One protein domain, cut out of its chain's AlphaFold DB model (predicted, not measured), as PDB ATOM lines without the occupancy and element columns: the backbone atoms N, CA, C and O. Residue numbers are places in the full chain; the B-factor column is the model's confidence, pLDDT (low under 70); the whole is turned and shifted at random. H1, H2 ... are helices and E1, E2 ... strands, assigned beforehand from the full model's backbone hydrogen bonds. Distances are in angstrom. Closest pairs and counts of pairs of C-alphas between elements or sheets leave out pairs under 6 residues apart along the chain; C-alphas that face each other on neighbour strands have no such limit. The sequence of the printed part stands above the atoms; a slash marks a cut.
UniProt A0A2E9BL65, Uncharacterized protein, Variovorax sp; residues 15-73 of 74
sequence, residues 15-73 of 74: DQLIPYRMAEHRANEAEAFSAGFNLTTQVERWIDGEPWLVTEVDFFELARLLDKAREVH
ATOM      1  N   ASP A  15      39.366  47.078  -4.667       88.19
ATOM      2  CA  ASP A  15      38.029  47.686  -4.620       88.19
ATOM      3  C   ASP A  15      36.880  46.664  -4.739       88.19
ATOM      4  O   ASP A  15      35.709  47.038  -4.834       88.19
ATOM      5  N   GLN A  16      37.188  45.362  -4.761       90.31
ATOM      6  CA  GLN A  16      36.213  44.287  -4.974       90.31
ATOM      7  C   GLN A  16      36.090  43.358  -3.760       90.31
ATOM      8  O   GLN A  16      36.993  43.254  -2.934       90.31
ATOM      9  N   LEU A  17      34.971  42.632  -3.674       93.56
ATOM     10  CA  LEU A  17      34.810  41.500  -2.758       93.56
ATOM     11  C   LEU A  17      34.888  40.198  -3.554       93.56
ATOM     12  O   LEU A  17      34.099  39.994  -4.477       93.56
ATOM     13  N   ILE A  18      35.804  39.306  -3.174       93.69
ATOM     14  CA  ILE A  18      35.960  37.989  -3.807       93.69
ATOM     15  C   ILE A  18      35.781  36.858  -2.784       93.69
ATOM     16  O   ILE A  18      35.988  37.068  -1.585       93.69
ATOM     17  N   PRO A  19      35.413  35.637  -3.215       94.75
ATOM     18  CA  PRO A  19      35.399  34.472  -2.335       94.75
ATOM     19  C   PRO A  19      36.782  34.185  -1.744       94.75
ATOM     20  O   PRO A  19      37.774  34.164  -2.468       94.75
ATOM     21  N   TYR A  20      36.847  33.856  -0.453       92.94
ATOM     22  CA  TYR A  20      38.103  33.536   0.236       92.94
ATOM     23  C   TYR A  20      38.905  32.434  -0.473       92.94
ATOM     24  O   TYR A  20      40.106  32.568  -0.659       92.94
ATOM     25  N   ARG A  21      38.234  31.383  -0.968       93.06
ATOM     26  CA  ARG A  21      38.893  30.297  -1.725       93.06
ATOM     27  C   ARG A  21      39.615  30.788  -2.981       93.06
ATOM     28  O   ARG A  21      40.610  30.205  -3.391       93.06
ATOM     29  N   MET A  22      39.101  31.840  -3.609       94.88
ATOM     30  CA  MET A  22      39.729  32.451  -4.777       94.88
ATOM     31  C   MET A  22      40.950  33.280  -4.371       94.88
ATOM     32  O   MET A  22      41.973  33.202  -5.042       94.88
ATOM     33  N   ALA A  23      40.868  34.018  -3.260       94.38
ATOM     34  CA  ALA A  23      42.014  34.722  -2.687       94.38
ATOM     35  C   ALA A  23      43.140  33.748  -2.291       94.38
ATOM     36  O   ALA A  23      44.295  33.977  -2.630       94.38
ATOM     37  N   GLU A  24      42.793  32.628  -1.650       95.06
ATOM     38  CA  GLU A  24      43.731  31.562  -1.274       95.06
ATOM     39  C   GLU A  24      44.411  30.946  -2.502       95.06
ATOM     40  O   GLU A  24      45.629  30.798  -2.536       95.06
ATOM     41  N   HIS A  25      43.644  30.655  -3.556       95.31
ATOM     42  CA  HIS A  25      44.210  30.156  -4.806       95.31
ATOM     43  C   HIS A  25      45.227  31.134  -5.416       95.31
ATOM     44  O   HIS A  25      46.330  30.718  -5.766       95.31
ATOM     45  N   ARG A  26      44.896  32.431  -5.475       95.06
ATOM     46  CA  ARG A  26      45.804  33.477  -5.979       95.06
ATOM     47  C   ARG A  26      47.059  33.634  -5.115       95.06
ATOM     48  O   ARG A  26      48.142  33.828  -5.658       95.06
ATOM     49  N   ALA A  27      46.932  33.530  -3.791       93.88
ATOM     50  CA  ALA A  27      48.071  33.568  -2.872       93.88
ATOM     51  C   ALA A  27      49.037  32.397  -3.118       93.88
ATOM     52  O   ALA A  27      50.244  32.612  -3.197       93.88
ATOM     53  N   ASN A  28      48.518  31.186  -3.340       93.62
ATOM     54  CA  ASN A  28      49.343  30.015  -3.660       93.62
ATOM     55  C   ASN A  28      50.077  30.168  -5.006       93.62
ATOM     56  O   ASN A  28      51.235  29.774  -5.140       93.62
ATOM     57  N   GLU A  29      49.428  30.754  -6.018       93.94
ATOM     58  CA  GLU A  29      50.095  31.073  -7.288       93.94
ATOM     59  C   GLU A  29      51.206  32.116  -7.101       93.94
ATOM     60  O   GLU A  29      52.280  31.987  -7.692       93.94
ATOM     61  N   ALA A  30      50.966  33.133  -6.268       92.06
ATOM     62  CA  ALA A  30      51.960  34.149  -5.943       92.06
ATOM     63  C   ALA A  30      53.162  33.558  -5.195       92.06
ATOM     64  O   ALA A  30      54.297  33.892  -5.530       92.06
ATOM     65  N   GLU A  31      52.935  32.647  -4.243       92.50
ATOM     66  CA  GLU A  31      53.997  31.897  -3.566       92.50
ATOM     67  C   GLU A  31      54.864  31.148  -4.585       92.50
ATOM     68  O   GLU A  31      56.080  31.351  -4.625       92.50
ATOM     69  N   ALA A  32      54.245  30.361  -5.471       90.12
ATOM     70  CA  ALA A  32      54.959  29.607  -6.501       90.12
ATOM     71  C   ALA A  32      55.740  30.513  -7.473       90.12
ATOM     72  O   ALA A  32      56.860  30.183  -7.867       90.12
ATOM     73  N   PHE A  33      55.172  31.664  -7.848       88.25
ATOM     74  CA  PHE A  33      55.811  32.631  -8.742       88.25
ATOM     75  C   PHE A  33      56.983  33.370  -8.086       88.25
ATOM     76  O   PHE A  33      57.959  33.696  -8.758       88.25
ATOM     77  N   SER A  34      56.898  33.631  -6.779       86.62
ATOM     78  CA  SER A  34      57.848  34.477  -6.050       86.62
ATOM     79  C   SER A  34      59.292  33.961  -6.056       86.62
ATOM     80  O   SER A  34      60.205  34.729  -5.760       86.62
ATOM     81  N   ALA A  35      59.519  32.684  -6.396       84.50
ATOM     82  CA  ALA A  35      60.840  32.057  -6.501       84.50
ATOM     83  C   ALA A  35      61.763  32.327  -5.289       84.50
ATOM     84  O   ALA A  35      62.978  32.457  -5.435       84.50
ATOM     85  N   GLY A  36      61.185  32.415  -4.084       83.69
ATOM     86  CA  GLY A  36      61.907  32.696  -2.839       83.69
ATOM     87  C   GLY A  36      61.907  34.165  -2.401       83.69
ATOM     88  O   GLY A  36      62.510  34.488  -1.378       83.69
ATOM     89  N   PHE A  37      61.233  35.059  -3.128       87.75
ATOM     90  CA  PHE A  37      60.933  36.405  -2.648       87.75
ATOM     91  C   PHE A  37      59.829  36.361  -1.584       87.75
ATOM     92  O   PHE A  37      58.690  36.002  -1.868       87.75
ATOM     93  N   ASN A  38      60.156  36.795  -0.368       88.88
ATOM     94  CA  ASN A  38      59.208  36.850   0.740       88.88
ATOM     95  C   ASN A  38      58.809  38.297   1.018       88.88
ATOM     96  O   ASN A  38      59.581  39.059   1.601       88.88
ATOM     97  N   LEU A  39      57.585  38.660   0.631       92.12
ATOM     98  CA  LEU A  39      56.949  39.869   1.140       92.12
ATOM     99  C   LEU A  39      56.497  39.603   2.572       92.12
ATOM    100  O   LEU A  39      55.778  38.635   2.809       92.12
ATOM    101  N   THR A  40      56.911  40.446   3.514       93.75
ATOM    102  CA  THR A  40      56.527  40.293   4.916       93.75
ATOM    103  C   THR A  40      55.736  41.482   5.432       93.75
ATOM    104  O   THR A  40      55.925  42.618   4.997       93.75
ATOM    105  N   THR A  41      54.851  41.207   6.383       93.31
ATOM    106  CA  THR A  41      54.051  42.203   7.094       93.31
ATOM    107  C   THR A  41      54.150  41.972   8.598       93.31
ATOM    108  O   THR A  41      54.466  40.868   9.048       93.31
ATOM    109  N   GLN A  42      53.906  43.020   9.380       96.06
ATOM    110  CA  GLN A  42      53.801  42.908  10.829       96.06
ATOM    111  C   GLN A  42      52.334  42.755  11.219       96.06
ATOM    112  O   GLN A  42      51.510  43.608  10.893       96.06
ATOM    113  N   VAL A  43      52.019  41.679  11.937       93.00
ATOM    114  CA  VAL A  43      50.683  41.427  12.483       93.00
ATOM    115  C   VAL A  43      50.748  41.296  13.994       93.00
ATOM    116  O   VAL A  43      51.729  40.807  14.555       93.00
ATOM    117  N   GLU A  44      49.686  41.733  14.659       96.12
ATOM    118  CA  GLU A  44      49.506  41.478  16.081       96.12
ATOM    119  C   GLU A  44      48.950  40.061  16.275       96.12
ATOM    120  O   GLU A  44      47.927  39.695  15.689       96.12
ATOM    121  N   ARG A  45      49.618  39.251  17.101       93.75
ATOM    122  CA  ARG A  45      49.148  37.925  17.512       93.75
ATOM    123  C   ARG A  45      49.151  37.782  19.018       93.75
ATOM    124  O   ARG A  45      50.053  38.251  19.697       93.75
ATOM    125  N   TRP A  46      48.160  37.062  19.523       95.38
ATOM    126  CA  TRP A  46      48.069  36.713  20.934       95.38
ATOM    127  C   TRP A  46      48.829  35.410  21.186       95.38
ATOM    128  O   TRP A  46      48.461  34.369  20.638       95.38
ATOM    129  N   ILE A  47      49.890  35.472  21.990       94.25
ATOM    130  CA  ILE A  47      50.740  34.332  22.362       94.25
ATOM    131  C   ILE A  47      50.847  34.324  23.884       94.25
ATOM    132  O   ILE A  47      51.199  35.336  24.486       94.25
ATOM    133  N   ASP A  48      50.482  33.199  24.501       95.06
ATOM    134  CA  ASP A  48      50.464  33.023  25.959       95.06
ATOM    135  C   ASP A  48      49.687  34.116  26.722       95.06
ATOM    136  O   ASP A  48      50.015  34.468  27.850       95.06
ATOM    137  N   GLY A  49      48.614  34.632  26.110       95.94
ATOM    138  CA  GLY A  49      47.732  35.637  26.714       95.94
ATOM    139  C   GLY A  49      48.189  37.089  26.553       95.94
ATOM    140  O   GLY A  49      47.479  37.976  27.013       95.94
ATOM    141  N   GLU A  50      49.303  37.336  25.864       95.69
ATOM    142  CA  GLU A  50      49.852  38.675  25.620       95.69
ATOM    143  C   GLU A  50      49.864  39.005  24.113       95.69
ATOM    144  O   GLU A  50      50.046  38.096  23.292       95.69
ATOM    145  N   PRO A  51      49.680  40.279  23.708       96.44
ATOM    146  CA  PRO A  51      49.799  40.693  22.315       96.44
ATOM    147  C   PRO A  51      51.271  40.863  21.908       96.44
ATOM    148  O   PRO A  51      52.041  41.583  22.543       96.44
ATOM    149  N   TRP A  52      51.654  40.238  20.799       96.75
ATOM    150  CA  TRP A  52      52.984  40.317  20.203       96.75
ATOM    151  C   TRP A  52      52.902  40.828  18.776       96.75
ATOM    152  O   TRP A  52      52.051  40.398  18.000       96.75
ATOM    153  N   LEU A  53      53.848  41.688  18.404       96.62
ATOM    154  CA  LEU A  53      54.062  42.046  17.010       96.62
ATOM    155  C   LEU A  53      54.982  41.005  16.371       96.62
ATOM    156  O   LEU A  53      56.144  40.875  16.762       96.62
ATOM    157  N   VAL A  54      54.465  40.262  15.398       95.44
ATOM    158  CA  VAL A  54      55.209  39.217  14.687       95.44
ATOM    159  C   VAL A  54      55.316  39.553  13.207       95.44
ATOM    160  O   VAL A  54      54.409  40.139  12.621       95.44
ATOM    161  N   THR A  55      56.444  39.186  12.605       95.06
ATOM    162  CA  THR A  55      56.672  39.337  11.166       95.06
ATOM    163  C   THR A  55      56.275  38.049  10.458       95.06
ATOM    164  O   THR A  55      56.825  36.990  10.761       95.06
ATOM    165  N   GLU A  56      55.360  38.139   9.497       93.56
ATOM    166  CA  GLU A  56      54.848  36.994   8.738       93.56
ATOM    167  C   GLU A  56      54.989  37.212   7.239       93.56
ATOM    168  O   GLU A  56      54.973  38.350   6.774       93.56
ATOM    169  N   VAL A  57      55.129  36.120   6.483       90.81
ATOM    170  CA  VAL A  57      55.090  36.163   5.017       90.81
ATOM    171  C   VAL A  57      53.643  36.351   4.569       90.81
ATOM    172  O   VAL A  57      52.765  35.595   4.981       90.81
ATOM    173  N   ASP A  58      53.400  37.349   3.720       92.69
ATOM    174  CA  ASP A  58      52.064  37.734   3.267       92.69
ATOM    175  C   ASP A  58      51.896  37.501   1.762       92.69
ATOM    176  O   ASP A  58      52.076  38.388   0.920       92.69
ATOM    177  N   PHE A  59      51.528  36.268   1.418       91.38
ATOM    178  CA  PHE A  59      51.244  35.902   0.033       91.38
ATOM    179  C   PHE A  59      49.921  36.477  -0.488       91.38
ATOM    180  O   PHE A  59      49.755  36.599  -1.702       91.38
ATOM    181  N   PHE A  60      48.998  36.888   0.389       91.62
ATOM    182  CA  PHE A  60      47.767  37.559  -0.033       91.62
ATOM    183  C   PHE A  60      48.065  38.976  -0.523       91.62
ATOM    184  O   PHE A  60      47.558  39.393  -1.565       91.62
ATOM    185  N   GLU A  61      48.909  39.719   0.192       92.56
ATOM    186  CA  GLU A  61      49.386  41.019  -0.271       92.56
ATOM    187  C   GLU A  61      50.237  40.887  -1.533       92.56
ATOM    188  O   GLU A  61      50.016  41.627  -2.494       92.56
ATOM    189  N   LEU A  62      51.132  39.896  -1.597       93.25
ATOM    190  CA  LEU A  62      51.928  39.668  -2.803       93.25
ATOM    191  C   LEU A  62      51.039  39.406  -4.027       93.25
ATOM    192  O   LEU A  62      51.238  40.014  -5.077       93.25
ATOM    193  N   ALA A  63      50.026  38.550  -3.888       93.44
ATOM    194  CA  ALA A  63      49.070  38.271  -4.953       93.44
ATOM    195  C   ALA A  63      48.302  39.525  -5.402       93.44
ATOM    196  O   ALA A  63      48.143  39.742  -6.604       93.44
ATOM    197  N   ARG A  64      47.879  40.390  -4.468       93.44
ATOM    198  CA  ARG A  64      47.226  41.670  -4.804       93.44
ATOM    199  C   ARG A  64      48.145  42.596  -5.597       93.44
ATOM    200  O   ARG A  64      47.700  43.212  -6.566       93.44
ATOM    201  N   LEU A  65      49.421  42.678  -5.219       91.44
ATOM    202  CA  LEU A  65      50.412  43.473  -5.947       91.44
ATOM    203  C   LEU A  65      50.646  42.932  -7.361       91.44
ATOM    204  O   LEU A  65      50.728  43.718  -8.303       91.44
ATOM    205  N   LEU A  66      50.710  41.607  -7.524       90.44
ATOM    206  CA  LEU A  66      50.861  40.968  -8.832       90.44
ATOM    207  C   LEU A  66      49.645  41.203  -9.734       90.44
ATOM    208  O   LEU A  66      49.818  41.555 -10.899       90.44
ATOM    209  N   ASP A  67      48.426  41.058  -9.209       90.31
ATOM    210  CA  ASP A  67      47.199  41.355  -9.957       90.31
ATOM    211  C   ASP A  67      47.175  42.818 -10.414       90.31
ATOM    212  O   ASP A  67      46.983  43.096 -11.597       90.31
ATOM    213  N   LYS A  68      47.478  43.756  -9.509       90.00
ATOM    214  CA  LYS A  68      47.557  45.182  -9.844       90.00
ATOM    215  C   LYS A  68      48.633  45.477 -10.893       90.00
ATOM    216  O   LYS A  68      48.420  46.302 -11.776       90.00
ATOM    217  N   ALA A  69      49.787  44.814 -10.821       88.88
ATOM    218  CA  ALA A  69      50.847  44.979 -11.812       88.88
ATOM    219  C   ALA A  69      50.410  44.497 -13.208       88.88
ATOM    220  O   ALA A  69      50.714  45.165 -14.195       88.88
ATOM    221  N   ARG A  70      49.660  43.388 -13.291       88.12
ATOM    222  CA  ARG A  70      49.089  42.869 -14.549       88.12
ATOM    223  C   ARG A  70      48.051  43.815 -15.152       88.12
ATOM    224  O   ARG A  70      48.003  43.962 -16.364       88.12
ATOM    225  N   GLU A  71      47.247  44.488 -14.330       87.25
ATOM    226  CA  GLU A  71      46.288  45.494 -14.820       87.25
ATOM    227  C   GLU A  71      46.983  46.702 -15.468       87.25
ATOM    228  O   GLU A  71      46.471  47.275 -16.428       87.25
ATOM    229  N   VAL A  72      48.158  47.087 -14.960       81.75
ATOM    230  CA  VAL A  72      48.968  48.188 -15.513       81.75
ATOM    231  C   VAL A  72      49.751  47.750 -16.760       81.75
ATOM    232  O   VAL A  72      49.980  48.565 -17.656       81.75
ATOM    233  N   HIS A  73      50.151  46.477 -16.833       68.94
ATOM    234  CA  HIS A  73      50.968  45.901 -17.907       68.94
ATOM    235  C   HIS A  73      50.302  44.644 -18.509       68.94
ATOM    236  O   HIS A  73      50.652  43.534 -18.097       68.94
TER     237      HIS A  73
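This is residues 15 to 73 of the 74 residues of an uncharacterized protein of Variovorax sp (UniProt A0A2E9BL65). A long two-stranded hairpin, E2 and E3, and helix H2 follow each other along the longest axis, and helix H1 crosses H2 at nearly a right angle. Short strand E1 lies past the first end of H1, where residues 15 to 22 stick out from the body. The printed part has 59 residues, with two named helices and three named strands in the order E1, H1, E2, E3, H2; the class is mixed, helices and strands, and the sheet E2 - E3 is antiparallel. The whole is loose, with a radius of gyration of the C-alphas of 13.8 A, and elongated, spanning 44 by 28 by 18 A.

E2, residues 40 to 47, and E3, residues 50 to 57, form an antiparallel hairpin, their directions 150 degrees apart. N 43 and O 54 are within hydrogen-bond range at 2.9 A, as are N 52 and O 45 at 2.8 A. E2 bends by 59 degrees at residue 44. H2, residues 59 to 72, and E2 are near each other, with 5 pairs of C-alphas within 10 A. H1, residues 20 to 33, and H2 touch, the closest C-alphas being those of Ala 27 and Phe 59, 4.9 A apart. Their lines are about perpendicular, at 81 degrees. H1 and E3 are apart. E1, residues 16 to 19, pairs with no named strand and is apart from E2, E3 and H2; E1 and H1 meet only through their link. In H1 and H2 every O i to N i+4 pair is within hydrogen-bond range.

E2 is 19.3 A from first to last C-alpha and E3 21.4 A; C-alpha 50 of E3 is at (49.852, 38.675, 25.620). H1 and H2 are each 19.9 A long, and E1 is 10.2 A. E1 begins with C-alpha 16 at (36.213, 44.287, -4.974), and H2 ends with C-alpha 72 at (48.968, 48.188, -15.513).

The two C-alphas farthest apart are those of Gly 49 and His 73, 45.9 A. Residues 68 to 73, of which 68 to 72 belong to H2, stand free. The printed part has no cut and no long link; H1 to E2, with 6 residues between them, is a short link and the others are tight. The mean pLDDT of the printed part is 91.9, and residue 73 is under 70.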